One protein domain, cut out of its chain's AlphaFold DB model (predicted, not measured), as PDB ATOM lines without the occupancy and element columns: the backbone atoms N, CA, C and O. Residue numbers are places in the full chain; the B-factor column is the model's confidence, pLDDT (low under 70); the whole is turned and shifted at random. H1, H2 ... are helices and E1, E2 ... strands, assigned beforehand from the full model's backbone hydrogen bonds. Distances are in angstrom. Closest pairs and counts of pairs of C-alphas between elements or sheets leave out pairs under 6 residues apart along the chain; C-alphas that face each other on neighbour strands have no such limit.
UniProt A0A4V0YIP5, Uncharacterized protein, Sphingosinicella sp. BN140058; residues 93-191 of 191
ATOM      1  N   VAL A  93     -15.040 -32.382 -30.837       69.38
ATOM      2  CA  VAL A  93     -16.075 -33.304 -31.334       69.38
ATOM      3  C   VAL A  93     -15.813 -34.706 -30.768       69.38
ATOM      4  O   VAL A  93     -14.701 -35.227 -30.862       69.38
ATOM      5  N   LEU A  94     -16.831 -35.301 -30.147       68.12
ATOM      6  CA  LEU A  94     -16.766 -36.625 -29.521       68.12
ATOM      7  C   LEU A  94     -17.378 -37.712 -30.408       68.12
ATOM      8  O   LEU A  94     -16.880 -38.834 -30.441       68.12
ATOM      9  N   HIS A  95     -18.478 -37.385 -31.083       69.81
ATOM     10  CA  HIS A  95     -19.250 -38.307 -31.906       69.81
ATOM     11  C   HIS A  95     -20.096 -37.519 -32.908       69.81
ATOM     12  O   HIS A  95     -20.604 -36.455 -32.561       69.81
ATOM     13  N   ALA A  96     -20.261 -38.048 -34.119       68.88
ATOM     14  CA  ALA A  96     -21.144 -37.513 -35.148       68.88
ATOM     15  C   ALA A  96     -21.881 -38.677 -35.825       68.88
ATOM     16  O   ALA A  96     -21.252 -39.675 -36.178       68.88
ATOM     17  N   GLU A  97     -23.191 -38.538 -36.003       66.69
ATOM     18  CA  GLU A  97     -24.074 -39.547 -36.587       66.69
ATOM     19  C   GLU A  97     -25.091 -38.873 -37.517       66.69
ATOM     20  O   GLU A  97     -25.625 -37.809 -37.208       66.69
ATOM     21  N   HIS A  98     -25.359 -39.488 -38.666       67.19
ATOM     22  CA  HIS A  98     -26.348 -39.012 -39.631       67.19
ATOM     23  C   HIS A  98     -27.523 -39.992 -39.657       67.19
ATOM     24  O   HIS A  98     -27.333 -41.173 -39.953       67.19
ATOM     25  N   ILE A  99     -28.724 -39.511 -39.326       59.38
ATOM     26  CA  ILE A  99     -29.923 -40.336 -39.154       59.38
ATOM     27  C   ILE A  99     -31.001 -39.847 -40.123       59.38
ATOM     28  O   ILE A  99     -31.446 -38.700 -40.065       59.38
ATOM     29  N   ALA A 100     -31.448 -40.739 -41.007       57.66
ATOM     30  CA  ALA A 100     -32.607 -40.494 -41.858       57.66
ATOM     31  C   ALA A 100     -33.898 -40.632 -41.034       57.66
ATOM     32  O   ALA A 100     -34.133 -41.661 -40.394       57.66
ATOM     33  N   LEU A 101     -34.739 -39.598 -41.053       54.09
ATOM     34  CA  LEU A 101     -35.969 -39.495 -40.274       54.09
ATOM     35  C   LEU A 101     -37.136 -39.174 -41.212       54.09
ATOM     36  O   LEU A 101     -37.460 -38.014 -41.482       54.09
ATOM     37  N   GLY A 102     -37.754 -40.241 -41.726       58.94
ATOM     38  CA  GLY A 102     -38.747 -40.155 -42.797       58.94
ATOM     39  C   GLY A 102     -38.113 -39.608 -44.074       58.94
ATOM     40  O   GLY A 102     -37.035 -40.046 -44.465       58.94
ATOM     41  N   ASP A 103     -38.766 -38.618 -44.680       57.03
ATOM     42  CA  ASP A 103     -38.259 -37.909 -45.861       57.03
ATOM     43  C   ASP A 103     -37.203 -36.831 -45.518       57.03
ATOM     44  O   ASP A 103     -36.670 -36.191 -46.422       57.03
ATOM     45  N   SER A 104     -36.889 -36.615 -44.229       58.59
ATOM     46  CA  SER A 104     -35.885 -35.638 -43.776       58.59
ATOM     47  C   SER A 104     -34.553 -36.294 -43.410       58.59
ATOM     48  O   SER A 104     -34.515 -37.335 -42.749       58.59
ATOM     49  N   ALA A 105     -33.449 -35.656 -43.792       64.94
ATOM     50  CA  ALA A 105     -32.119 -35.995 -43.303       64.94
ATOM     51  C   ALA A 105     -31.780 -35.111 -42.092       64.94
ATOM     52  O   ALA A 105     -32.045 -33.907 -42.098       64.94
ATOM     53  N   GLN A 106     -31.230 -35.709 -41.033       71.19
ATOM     54  CA  GLN A 106     -30.813 -34.978 -39.836       71.19
ATOM     55  C   GLN A 106     -29.436 -35.461 -39.392       71.19
ATOM     56  O   GLN A 106     -29.159 -36.662 -39.355       71.19
ATOM     57  N   THR A 107     -28.565 -34.516 -39.039       73.06
ATOM     58  CA  THR A 107     -27.213 -34.835 -38.564       73.06
ATOM     59  C   THR A 107     -27.047 -34.399 -37.120       73.06
ATOM     60  O   THR A 107     -27.410 -33.282 -36.751       73.06
ATOM     61  N   TYR A 108     -26.500 -35.290 -36.301       73.44
ATOM     62  CA  TYR A 108     -26.352 -35.123 -34.867       73.44
ATOM     63  C   TYR A 108     -24.878 -35.173 -34.466       73.44
ATOM     64  O   TYR A 108     -24.159 -36.090 -34.858       73.44
ATOM     65  N   VAL A 109     -24.420 -34.220 -33.648       74.56
ATOM     66  CA  VAL A 109     -23.022 -34.161 -33.188       74.56
ATOM     67  C   VAL A 109     -22.932 -33.871 -31.694       74.56
ATOM     68  O   VAL A 109     -23.424 -32.850 -31.218       74.56
ATOM     69  N   ALA A 110     -22.238 -34.743 -30.961       75.62
ATOM     70  CA  ALA A 110     -21.877 -34.547 -29.562       75.62
ATOM     71  C   ALA A 110     -20.482 -33.909 -29.452       75.62
ATOM     72  O   ALA A 110     -19.508 -34.412 -30.018       75.62
ATOM     73  N   ILE A 111     -20.373 -32.811 -28.703       76.44
ATOM     74  CA  ILE A 111     -19.185 -31.953 -28.640       76.44
ATOM     75  C   ILE A 111     -18.868 -31.617 -27.177       76.44
ATOM     76  O   ILE A 111     -19.692 -31.042 -26.469       76.44
ATOM     77  N   SER A 112     -17.656 -31.938 -26.727       79.25
ATOM     78  CA  SER A 112     -17.118 -31.518 -25.428       79.25
ATOM     79  C   SER A 112     -16.740 -30.038 -25.482       79.25
ATOM     80  O   SER A 112     -15.919 -29.652 -26.313       79.25
ATOM     81  N   THR A 113     -17.320 -29.205 -24.617       81.50
ATOM     82  CA  THR A 113     -17.062 -27.752 -24.597       81.50
ATOM     83  C   THR A 113     -17.374 -27.151 -23.213       81.50
ATOM     84  O   THR A 113     -17.430 -27.867 -22.214       81.50
ATOM     85  N   THR A 114     -17.544 -25.831 -23.107       83.12
ATOM     86  CA  THR A 114     -17.937 -25.131 -21.873       83.12
ATOM     87  C   THR A 114     -19.248 -24.373 -22.066       83.12
ATOM     88  O   THR A 114     -19.573 -23.970 -23.182       83.12
ATOM     89  N   SER A 115     -19.989 -24.114 -20.981       81.38
ATOM     90  CA  SER A 115     -21.216 -23.307 -21.066       81.38
ATOM     91  C   SER A 115     -20.924 -21.897 -21.583       81.38
ATOM     92  O   SER A 115     -21.654 -21.402 -22.428       81.38
ATOM     93  N   GLN A 116     -19.795 -21.302 -21.180       83.88
ATOM     94  CA  GLN A 116     -19.341 -19.989 -21.651       83.88
ATOM     95  C   GLN A 116     -19.078 -19.963 -23.165       83.88
ATOM     96  O   GLN A 116     -19.395 -18.974 -23.822       83.88
ATOM     97  N   ALA A 117     -18.524 -21.039 -23.734       81.38
ATOM     98  CA  ALA A 117     -18.359 -21.167 -25.181       81.38
ATOM     99  C   ALA A 117     -19.721 -21.277 -25.886       81.38
ATOM    100  O   ALA A 117     -19.981 -20.519 -26.818       81.38
ATOM    101  N   VAL A 118     -20.623 -22.141 -25.398       81.88
ATOM    102  CA  VAL A 118     -21.988 -22.275 -25.941       81.88
ATOM    103  C   VAL A 118     -22.739 -20.942 -25.882       81.88
ATOM    104  O   VAL A 118     -23.182 -20.453 -26.918       81.88
ATOM    105  N   GLU A 119     -22.822 -20.310 -24.712       83.06
ATOM    106  CA  GLU A 119     -23.477 -19.011 -24.499       83.06
ATOM    107  C   GLU A 119     -22.902 -17.925 -25.423       83.06
ATOM    108  O   GLU A 119     -23.657 -17.150 -26.011       83.06
ATOM    109  N   ARG A 120     -21.575 -17.900 -25.623       82.81
ATOM    110  CA  ARG A 120     -20.909 -16.959 -26.536       82.81
ATOM    111  C   ARG A 120     -21.270 -17.208 -28.001       82.81
ATOM    112  O   ARG A 120     -21.620 -16.253 -28.692       82.81
ATOM    113  N   ILE A 121     -21.179 -18.447 -28.495       81.12
ATOM    114  CA  ILE A 121     -21.492 -18.750 -29.903       81.12
ATOM    115  C   ILE A 121     -22.989 -18.548 -30.174       81.12
ATOM    116  O   ILE A 121     -23.345 -17.879 -31.143       81.12
ATOM    117  N   MET A 122     -23.868 -19.036 -29.296       81.06
ATOM    118  CA  MET A 122     -25.319 -18.866 -29.427       81.06
ATOM    119  C   MET A 122     -25.730 -17.389 -29.337       81.06
ATOM    120  O   MET A 122     -26.526 -16.928 -30.155       81.06
ATOM    121  N   GLY A 123     -25.105 -16.613 -28.443       79.44
ATOM    122  CA  GLY A 123     -25.288 -15.164 -28.352       79.44
ATOM    123  C   GLY A 123     -24.874 -14.416 -29.625       79.44
ATOM    124  O   GLY A 123     -25.620 -13.557 -30.092       79.44
ATOM    125  N   MET A 124     -23.745 -14.780 -30.250       81.44
ATOM    126  CA  MET A 124     -23.338 -14.218 -31.553       81.44
ATOM    127  C   MET A 124     -24.276 -14.623 -32.701       81.44
ATOM    128  O   MET A 124     -24.427 -13.866 -33.657       81.44
ATOM    129  N   LYS A 125     -24.933 -15.786 -32.606       77.50
ATOM    130  CA  LYS A 125     -25.980 -16.238 -33.540       77.50
ATOM    131  C   LYS A 125     -27.370 -15.651 -33.220       77.50
ATOM    132  O   LYS A 125     -28.320 -15.932 -33.942       77.50
ATOM    133  N   GLY A 126     -27.508 -14.850 -32.157       80.69
ATOM    134  CA  GLY A 126     -28.779 -14.264 -31.714       80.69
ATOM    135  C   GLY A 126     -29.765 -15.256 -31.078       80.69
ATOM    136  O   GLY A 126     -30.910 -14.888 -30.805       80.69
ATOM    137  N   LEU A 127     -29.340 -16.499 -30.831       79.88
ATOM    138  CA  LEU A 127     -30.179 -17.562 -30.286       79.88
ATOM    139  C   LEU A 127     -30.311 -17.409 -28.768       79.88
ATOM    140  O   LEU A 127     -29.319 -17.336 -28.040       79.88
ATOM    141  N   LYS A 128     -31.554 -17.373 -28.284       79.06
ATOM    142  CA  LYS A 128     -31.855 -17.313 -26.850       79.06
ATOM    143  C   LYS A 128     -31.905 -18.728 -26.265       79.06
ATOM    144  O   LYS A 128     -32.446 -19.610 -26.930       79.06
ATOM    145  N   PRO A 129     -31.413 -18.944 -25.033       81.31
ATOM    146  CA  PRO A 129     -31.660 -20.187 -24.322       81.31
ATOM    147  C   PRO A 129     -33.146 -20.320 -23.965       81.31
ATOM    148  O   PRO A 129     -33.773 -19.364 -23.499       81.31
ATOM    149  N   SER A 130     -33.674 -21.527 -24.102       77.31
ATOM    150  CA  SER A 130     -34.885 -21.999 -23.431       77.31
ATOM    151  C   SER A 130     -34.565 -23.263 -22.621       77.31
ATOM    152  O   SER A 130     -33.478 -23.838 -22.732       77.31
ATOM    153  N   GLN A 131     -35.470 -23.671 -21.730       77.56
ATOM    154  CA  GLN A 131     -35.257 -24.858 -20.902       77.56
ATOM    155  C   GLN A 131     -35.447 -26.129 -21.737       77.56
ATOM    156  O   GLN A 131     -36.497 -26.319 -22.348       77.56
ATOM    157  N   PHE A 132     -34.451 -27.012 -21.714       75.25
ATOM    158  CA  PHE A 132     -34.556 -28.359 -22.268       75.25
ATOM    159  C   PHE A 132     -34.979 -29.346 -21.178       75.25
ATOM    160  O   PHE A 132     -34.471 -29.288 -20.057       75.25
ATOM    161  N   ASP A 133     -35.858 -30.280 -21.528       73.50
ATOM    162  CA  ASP A 133     -36.235 -31.441 -20.720       73.50
ATOM    163  C   ASP A 133     -36.357 -32.659 -21.646       73.50
ATOM    164  O   ASP A 133     -37.167 -32.674 -22.580       73.50
ATOM    165  N   GLY A 134     -35.553 -33.689 -21.384       68.12
ATOM    166  CA  GLY A 134     -35.544 -34.909 -22.186       68.12
ATOM    167  C   GLY A 134     -36.833 -35.729 -22.057       68.12
ATOM    168  O   GLY A 134     -37.197 -36.448 -22.993       68.12
ATOM    169  N   HIS A 135     -37.578 -35.586 -20.952       70.19
ATOM    170  CA  HIS A 135     -38.895 -36.204 -20.802       70.19
ATOM    171  C   HIS A 135     -39.926 -35.532 -21.710       70.19
ATOM    172  O   HIS A 135     -40.645 -36.238 -22.411       70.19
ATOM    173  N   THR A 136     -39.953 -34.197 -21.775       68.81
ATOM    174  CA  THR A 136     -40.787 -33.433 -22.716       68.81
ATOM    175  C   THR A 136     -40.473 -33.799 -24.164       68.81
ATOM    176  O   THR A 136     -41.400 -34.046 -24.933       68.81
ATOM    177  N   VAL A 137     -39.196 -33.913 -24.550       67.81
ATOM    178  CA  VAL A 137     -38.832 -34.321 -25.921       67.81
ATOM    179  C   VAL A 137     -39.298 -35.750 -26.222       67.81
ATOM    180  O   VAL A 137     -39.958 -35.982 -27.236       67.81
ATOM    181  N   LYS A 138     -39.071 -36.704 -25.310       66.50
ATOM    182  CA  LYS A 138     -39.567 -38.082 -25.466       66.50
ATOM    183  C   LYS A 138     -41.102 -38.158 -25.504       66.50
ATOM    184  O   LYS A 138     -41.656 -38.935 -26.276       66.50
ATOM    185  N   ALA A 139     -41.793 -37.337 -24.712       62.06
ATOM    186  CA  ALA A 139     -43.254 -37.249 -24.679       62.06
ATOM    187  C   ALA A 139     -43.849 -36.598 -25.940       62.06
ATOM    188  O   ALA A 139     -44.957 -36.952 -26.337       62.06
ATOM    189  N   ARG A 140     -43.101 -35.714 -26.618       61.03
ATOM    190  CA  ARG A 140     -43.431 -35.181 -27.954       61.03
ATOM    191  C   ARG A 140     -43.221 -36.205 -29.088       61.03
ATOM    192  O   ARG A 140     -43.390 -35.857 -30.250       61.03
ATOM    193  N   GLY A 141     -42.882 -37.459 -28.769       53.62
ATOM    194  CA  GLY A 141     -42.758 -38.555 -29.738       53.62
ATOM    195  C   GLY A 141     -41.490 -38.502 -30.591       53.62
ATOM    196  O   GLY A 141     -41.443 -39.111 -31.657       53.62
ATOM    197  N   TRP A 142     -40.478 -37.753 -30.155       58.66
ATOM    198  CA  TRP A 142     -39.271 -37.529 -30.941       58.66
ATOM    199  C   TRP A 142     -38.298 -38.710 -30.925       58.66
ATOM    200  O   TRP A 142     -38.228 -39.447 -29.933       58.66
ATOM    201  N   PRO A 143     -37.428 -38.800 -31.949       51.50
ATOM    202  CA  PRO A 143     -36.132 -39.433 -31.794       51.50
ATOM    203  C   PRO A 143     -35.291 -38.593 -30.821       51.50
ATOM    204  O   PRO A 143     -34.558 -37.697 -31.224       51.50
ATOM    205  N   VAL A 144     -35.405 -38.876 -29.520       54.28
ATOM    206  CA  VAL A 144     -34.294 -38.645 -28.586       54.28
ATOM    207  C   VAL A 144     -33.238 -39.680 -28.966       54.28
ATOM    208  O   VAL A 144     -33.495 -40.867 -28.744       54.28
ATOM    209  N   PRO A 145     -32.096 -39.305 -29.569       53.88
ATOM    210  CA  PRO A 145     -31.109 -40.298 -29.961       53.88
ATOM    211  C   PRO A 145     -30.462 -40.886 -28.706       53.88
ATOM    212  O   PRO A 145     -30.390 -40.221 -27.668       53.88
ATOM    213  N   GLU A 146     -29.962 -42.120 -28.788       56.78
ATOM    214  CA  GLU A 146     -29.451 -42.849 -27.613       56.78
ATOM    215  C   GLU A 146     -28.261 -42.150 -26.921       56.78
ATOM    216  O   GLU A 146     -27.932 -42.469 -25.780       56.78
ATOM    217  N   TRP A 147     -27.647 -41.152 -27.572       58.78
ATOM    218  CA  TRP A 147     -26.580 -40.334 -27.001       58.78
ATOM    219  C   TRP A 147     -27.024 -39.254 -26.000       58.78
ATOM    220  O   TRP A 147     -26.135 -38.717 -25.327       58.78
ATOM    221  N   TRP A 148     -28.315 -38.883 -25.878       69.62
ATOM    222  CA  TRP A 148     -28.703 -37.892 -24.852       69.62
ATOM    223  C   TRP A 148     -28.785 -38.581 -23.485       69.62
ATOM    224  O   TRP A 148     -29.608 -39.484 -23.291       69.62
ATOM    225  N   PRO A 149     -27.962 -38.168 -22.507       70.62
ATOM    226  CA  PRO A 149     -27.747 -38.932 -21.294       70.62
ATOM    227  C   PRO A 149     -28.857 -38.623 -20.284       70.62
ATOM    228  O   PRO A 149     -28.645 -37.889 -19.323       70.62
ATOM    229  N   MET A 150     -30.050 -39.192 -20.484       72.62
ATOM    230  CA  MET A 150     -31.218 -38.998 -19.605       72.62
ATOM    231  C   MET A 150     -30.910 -39.214 -18.112       72.62
ATOM    232  O   MET A 150     -31.515 -38.573 -17.266       72.62
ATOM    233  N   SER A 151     -29.956 -40.093 -17.787       74.88
ATOM    234  CA  SER A 151     -29.499 -40.391 -16.422       74.88
ATOM    235  C   SER A 151     -28.482 -39.397 -15.837       74.88
ATOM    236  O   SER A 151     -28.179 -39.485 -14.649       74.88
ATOM    237  N   ALA A 152     -27.940 -38.478 -16.642       74.00
ATOM    238  CA  ALA A 152     -27.009 -37.425 -16.214       74.00
ATOM    239  C   ALA A 152     -27.563 -36.006 -16.438       74.00
ATOM    240  O   ALA A 152     -27.195 -35.085 -15.714       74.00
ATOM    241  N   CYS A 153     -28.452 -35.828 -17.418       74.69
ATOM    242  CA  CYS A 153     -29.128 -34.580 -17.751       74.69
ATOM    243  C   CYS A 153     -30.607 -34.854 -18.072       74.69
ATOM    244  O   CYS A 153     -31.000 -34.949 -19.236       74.69
ATOM    245  N   GLU A 154     -31.440 -34.941 -17.030       74.38
ATOM    246  CA  GLU A 154     -32.907 -34.923 -17.163       74.38
ATOM    247  C   GLU A 154     -33.364 -33.636 -17.882       74.38
ATOM    248  O   GLU A 154     -34.214 -33.677 -18.770       74.38
ATOM    249  N   GLY A 155     -32.709 -32.508 -17.577       73.56
ATOM    250  CA  GLY A 155     -32.875 -31.232 -18.270       73.56
ATOM    251  C   GLY A 155     -31.562 -30.482 -18.513       73.56
ATOM    252  O   GLY A 155     -30.488 -30.877 -18.052       73.56
ATOM    253  N   GLY A 156     -31.657 -29.381 -19.257       80.62
ATOM    254  CA  GLY A 156     -30.526 -28.552 -19.676       80.62
ATOM    255  C   GLY A 156     -30.980 -27.230 -20.301       80.62
ATOM    256  O   GLY A 156     -32.089 -26.760 -20.044       80.62
ATOM    257  N   ALA A 157     -30.137 -26.640 -21.149       82.69
ATOM    258  CA  ALA A 157     -30.504 -25.485 -21.973       82.69
ATOM    259  C   ALA A 157     -30.568 -25.896 -23.448       82.69
ATOM    260  O   ALA A 157     -29.696 -26.634 -23.903       82.69
ATOM    261  N   THR A 158     -31.552 -25.404 -24.197       82.62
ATOM    262  CA  THR A 158     -31.596 -25.536 -25.658       82.62
ATOM    263  C   THR A 158     -31.574 -24.173 -26.337       82.62
ATOM    264  O   THR A 158     -32.050 -23.185 -25.779       82.62
ATOM    265  N   TYR A 159     -30.961 -24.113 -27.516       80.88
ATOM    266  CA  TYR A 159     -30.742 -22.900 -28.294       80.88
ATOM    267  C   TYR A 159     -31.095 -23.179 -29.758       80.88
ATOM    268  O   TYR A 159     -30.521 -24.073 -30.382       80.88
ATOM    269  N   GLY A 160     -32.029 -22.406 -30.302       80.81
ATOM    270  CA  GLY A 160     -32.617 -22.620 -31.624       80.81
ATOM    271  C   GLY A 160     -34.062 -22.124 -31.643       80.81
ATOM    272  O   GLY A 160     -34.496 -21.427 -30.720       80.81
ATOM    273  N   GLY A 161     -34.811 -22.492 -32.677       72.00
ATOM    274  CA  GLY A 161     -36.268 -22.534 -32.587       72.00
ATOM    275  C   GLY A 161     -36.758 -23.772 -31.822       72.00
ATOM    276  O   GLY A 161     -35.978 -24.671 -31.502       72.00
ATOM    277  N   ASP A 162     -38.062 -23.826 -31.551       69.56
ATOM    278  CA  ASP A 162     -38.761 -25.065 -31.195       69.56
ATOM    279  C   ASP A 162     -39.498 -25.564 -32.453       69.56
ATOM    280  O   ASP A 162     -40.596 -25.078 -32.751       69.56
ATOM    281  N   PRO A 163     -38.924 -26.508 -33.228       60.34
ATOM    282  CA  PRO A 163     -39.612 -27.076 -34.382       60.34
ATOM    283  C   PRO A 163     -40.808 -27.975 -34.012       60.34
ATOM    284  O   PRO A 163     -41.444 -28.534 -34.901       60.34
ATOM    285  N   PHE A 164     -41.154 -28.093 -32.724       63.34
ATOM    286  CA  PHE A 164     -42.361 -28.761 -32.228       63.34
ATOM    287  C   PHE A 164     -43.341 -27.776 -31.552       63.34
ATOM    288  O   PHE A 164     -44.278 -28.207 -30.874       63.34
ATOM    289  N   ALA A 165     -43.132 -26.465 -31.719       67.00
ATOM    290  CA  ALA A 165     -44.142 -25.439 -31.465       67.00
ATOM    291  C   ALA A 165     -45.248 -25.465 -32.542       67.00
ATOM    292  O   ALA A 165     -45.102 -26.111 -33.578       67.00
ATOM    293  N   ASP A 166     -46.337 -24.727 -32.314       62.00
ATOM    294  CA  ASP A 166     -47.379 -24.477 -33.315       62.00
ATOM    295  C   ASP A 166     -47.533 -22.955 -33.546       62.00
ATOM    296  O   ASP A 166     -47.936 -22.245 -32.617       62.00
ATOM    297  N   PRO A 167     -47.178 -22.420 -34.733       67.94
ATOM    298  CA  PRO A 167     -46.526 -23.118 -35.844       67.94
ATOM    299  C   PRO A 167     -45.065 -23.508 -35.517       67.94
ATOM    300  O   PRO A 167     -44.407 -22.807 -34.741       67.94
ATOM    301  N   PRO A 168     -44.520 -24.571 -36.140       62.12
ATOM    302  CA  PRO A 168     -43.125 -24.979 -35.970       62.12
ATOM    303  C   PRO A 168     -42.114 -23.878 -36.300       62.12
ATOM    304  O   PRO A 168     -42.182 -23.253 -37.362       62.12
ATOM    305  N   VAL A 169     -41.121 -23.688 -35.427       70.81
ATOM    306  CA  VAL A 169     -40.013 -22.750 -35.654       70.81
ATOM    307  C   VAL A 169     -38.748 -23.540 -35.981       70.81
ATOM    308  O   VAL A 169     -37.982 -23.904 -35.092       70.81
ATOM    309  N   TYR A 170     -38.530 -23.809 -37.269       63.69
ATOM    310  CA  TYR A 170     -37.298 -24.434 -37.752       63.69
ATOM    311  C   TYR A 170     -36.152 -23.417 -37.808       63.69
ATOM    312  O   TYR A 170     -36.274 -22.349 -38.410       63.69
ATOM    313  N   SER A 171     -35.022 -23.774 -37.203       69.69
ATOM    314  CA  SER A 171     -33.710 -23.175 -37.455       69.69
ATOM    315  C   SER A 171     -32.798 -24.224 -38.094       69.69
ATOM    316  O   SER A 171     -32.991 -25.411 -37.864       69.69
ATOM    317  N   GLU A 172     -31.790 -23.786 -38.858       73.62
ATOM    318  CA  GLU A 172     -30.768 -24.639 -39.510       73.62
ATOM    319  C   GLU A 172     -30.203 -25.723 -38.568       73.62
ATOM    320  O   GLU A 172     -29.924 -26.853 -38.972       73.62
ATOM    321  N   TYR A 173     -30.078 -25.385 -37.285       75.38
ATOM    322  CA  TYR A 173     -29.729 -26.300 -36.209       75.38
ATOM    323  C   TYR A 173     -30.445 -25.937 -34.901       75.38
ATOM    324  O   TYR A 173     -30.899 -24.803 -34.711       75.38
ATOM    325  N   THR A 174     -30.459 -26.895 -33.978       79.19
ATOM    326  CA  THR A 174     -30.783 -26.740 -32.554       79.19
ATOM    327  C   THR A 174     -29.621 -27.306 -31.731       79.19
ATOM    328  O   THR A 174     -29.068 -28.352 -32.071       79.19
ATOM    329  N   LEU A 175     -29.220 -26.626 -30.655       82.50
ATOM    330  CA  LEU A 175     -28.138 -27.057 -29.760       82.50
ATOM    331  C   LEU A 175     -28.685 -27.307 -28.355       82.50
ATOM    332  O   LEU A 175     -29.167 -26.383 -27.708       82.50
ATOM    333  N   ASN A 176     -28.540 -28.536 -27.857       83.06
ATOM    334  CA  ASN A 176     -28.921 -28.946 -26.504       83.06
ATOM    335  C   ASN A 176     -27.665 -29.078 -25.625       83.06
ATOM    336  O   ASN A 176     -26.757 -29.849 -25.930       83.06
ATOM    337  N   TRP A 177     -27.581 -28.319 -24.534       86.50
ATOM    338  CA  TRP A 177     -26.439 -28.293 -23.616       86.50
ATOM    339  C   TRP A 177     -26.731 -29.087 -22.340       86.50
ATOM    340  O   TRP A 177     -27.639 -28.746 -21.578       86.50
ATOM    341  N   CYS A 178     -25.915 -30.115 -22.092       85.69
ATOM    342  CA  CYS A 178     -25.916 -30.912 -20.869       85.69
ATOM    343  C   CYS A 178     -24.795 -30.419 -19.927       85.69
ATOM    344  O   CYS A 178     -23.620 -30.742 -20.148       85.69
ATOM    345  N   PRO A 179     -25.113 -29.642 -18.870       81.94
ATOM    346  CA  PRO A 179     -24.100 -29.026 -18.009       81.94
ATOM    347  C   PRO A 179     -23.334 -30.034 -17.141       81.94
ATOM    348  O   PRO A 179     -22.193 -29.759 -16.772       81.94
ATOM    349  N   VAL A 180     -23.930 -31.192 -16.833       85.56
ATOM    350  CA  VAL A 180     -23.313 -32.235 -15.991       85.56
ATOM    351  C   VAL A 180     -22.168 -32.928 -16.728       85.56
ATOM    352  O   VAL A 180     -21.070 -33.047 -16.187       85.56
ATOM    353  N   GLU A 181     -22.381 -33.318 -17.989       82.62
ATOM    354  CA  GLU A 181     -21.338 -33.941 -18.816       82.62
ATOM    355  C   GLU A 181     -20.429 -32.933 -19.538       82.62
ATOM    356  O   GLU A 181     -19.414 -33.329 -20.108       82.62
ATOM    357  N   LYS A 182     -20.780 -31.638 -19.515       85.81
ATOM    358  CA  LYS A 182     -20.126 -30.553 -20.269       85.81
ATOM    359  C   LYS A 182     -20.131 -30.783 -21.789       85.81
ATOM    360  O   LYS A 182     -19.155 -30.496 -22.487       85.81
ATOM    361  N   LYS A 183     -21.250 -31.298 -22.304       83.62
ATOM    362  CA  LYS A 183     -21.435 -31.603 -23.727       83.62
ATOM    363  C   LYS A 183     -22.534 -30.751 -24.349       83.62
ATOM    364  O   LYS A 183     -23.644 -30.664 -23.822       83.62
ATOM    365  N   ALA A 184     -22.214 -30.162 -25.495       82.50
ATOM    366  CA  ALA A 184     -23.179 -29.611 -26.430       82.50
ATOM    367  C   ALA A 184     -23.546 -30.696 -27.446       82.50
ATOM    368  O   ALA A 184     -22.669 -31.366 -27.988       82.50
ATOM    369  N   TYR A 185     -24.835 -30.847 -27.708       80.00
ATOM    370  CA  TYR A 185     -25.379 -31.790 -28.667       80.00
ATOM    371  C   TYR A 185     -26.119 -31.005 -29.744       80.00
ATOM    372  O   TYR A 185     -27.156 -30.399 -29.474       80.00
ATOM    373  N   VAL A 186     -25.546 -30.963 -30.943       79.62
ATOM    374  CA  VAL A 186     -26.076 -30.220 -32.089       79.62
ATOM    375  C   VAL A 186     -26.919 -31.163 -32.941       79.62
ATOM    376  O   VAL A 186     -26.488 -32.274 -33.235       79.62
ATOM    377  N   GLN A 187     -28.102 -30.709 -33.336       77.44
ATOM    378  CA  GLN A 187     -28.979 -31.322 -34.328       77.44
ATOM    379  C   GLN A 187     -29.096 -30.348 -35.495       77.44
ATOM    380  O   GLN A 187     -29.563 -29.230 -35.293       77.44
ATOM    381  N   ARG A 188     -28.680 -30.751 -36.694       77.06
ATOM    382  CA  ARG A 188     -28.894 -30.015 -37.947       77.06
ATOM    383  C   ARG A 188     -30.089 -30.604 -38.690       77.06
ATOM    384  O   ARG A 188     -30.214 -31.827 -38.772       77.06
ATOM    385  N   PHE A 189     -30.910 -29.729 -39.259       73.00
ATOM    386  CA  PHE A 189     -32.014 -30.091 -40.142       73.00
ATOM    387  C   PHE A 189     -31.621 -29.761 -41.582       73.00
ATOM    388  O   PHE A 189     -31.346 -28.602 -41.894       73.00
ATOM    389  N   ASP A 190     -31.577 -30.768 -42.450       67.88
ATOM    390  CA  ASP A 190     -31.386 -30.555 -43.883       67.88
ATOM    391  C   ASP A 190     -32.762 -30.366 -44.554       67.88
ATOM    392  O   ASP A 190     -33.688 -31.152 -44.329       67.88
ATOM    393  N   HIS A 191     -32.898 -29.275 -45.318       61.78
ATOM    394  CA  HIS A 191     -34.134 -28.788 -45.955       61.78
ATOM    395  C   HIS A 191     -34.083 -28.918 -47.484       61.78
ATOM    396  O   HIS A 191     -32.987 -28.695 -48.049       61.78
TER     397      HIS A 191
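This is residues 93 to 191 of the 191 residues of an uncharacterized protein of Sphingosinicella sp. BN140058 (UniProt A0A4V0YIP5). A strongly twisted, curled sheet of six antiparallel strands has the helix H1 over one face, while the long stretch of residues 140 to 154 runs across the other, hollow side. The small helix H2 only grazes the sheet. The printed part has 99 residues with two named helices and six named strands, E1 E2 H1 E3 H2 E4 E5 E6 along the chain, and its class is mixed, helices and strands. The sheet's order is E1 E2 E6 E5 E4 E3. The whole is compact, with a radius of gyration of the C-alphas of 12.7 A and spans of 35 by 30 by 24 A.

E1, residues 93 to 101, begins with C-alpha 93 at (-16.075, -33.304, -31.334) and is 22.7 A long. E2, residues 104 to 112, is 26.6 A long. H1, residues 115 to 124, begins with C-alpha 115 at (-21.216, -23.307, -21.066) and is 14.0 A long. E3 is residues 129 to 133, 12.7 A, and H2 is residues 134 to 139, 8.4 A. E4 is residues 155 to 159, 13.2 A, and E5 is residues 173 to 178, 16.5 A. E6, residues 183 to 189, is 19.6 A long and ends with C-alpha 189 at (-32.014, -30.091, -40.142).

E1, an edge strand, forms a hairpin with E2, with N 97 and O 108 2.9 A apart. E2 and E6 are antiparallel at 163 degrees, with N 111 and O 184 2.8 A apart. E4, E5 and E6 form a meander, each strand the antiparallel neighbour of the one before: N 185 and O 176 are 2.8 A apart, and N 177 and O 157 2.8 A. E3, the other edge strand, is antiparallel to E4 at 143 degrees, with N 132 and O 156 2.9 A apart. H1 and the sheet make two layers, a helix on one face of a sheet. H1 lies over E5 and E4 at a height over the sheet of 9.6 A and runs along the strands, at 19 degrees to E5 on the local plane. The closest C-alphas of H1 and E4 are those of Met 122 and Tyr 159, 6.9 A. H1 and H2 are apart. In H1 and H2 every O i to N i+4 pair is within hydrogen-bond range.

The C-alphas of Asp 103 and Gln 116, the two farthest apart, are 35.6 A apart. The printed part has no cut. The links H2 to E4, 15 residues, and E4 to E5, 13 residues, are long. The mean pLDDT of the printed part is 72.6, and 38 residues are under 70, among them residues 93 to 105 and 136 to 148.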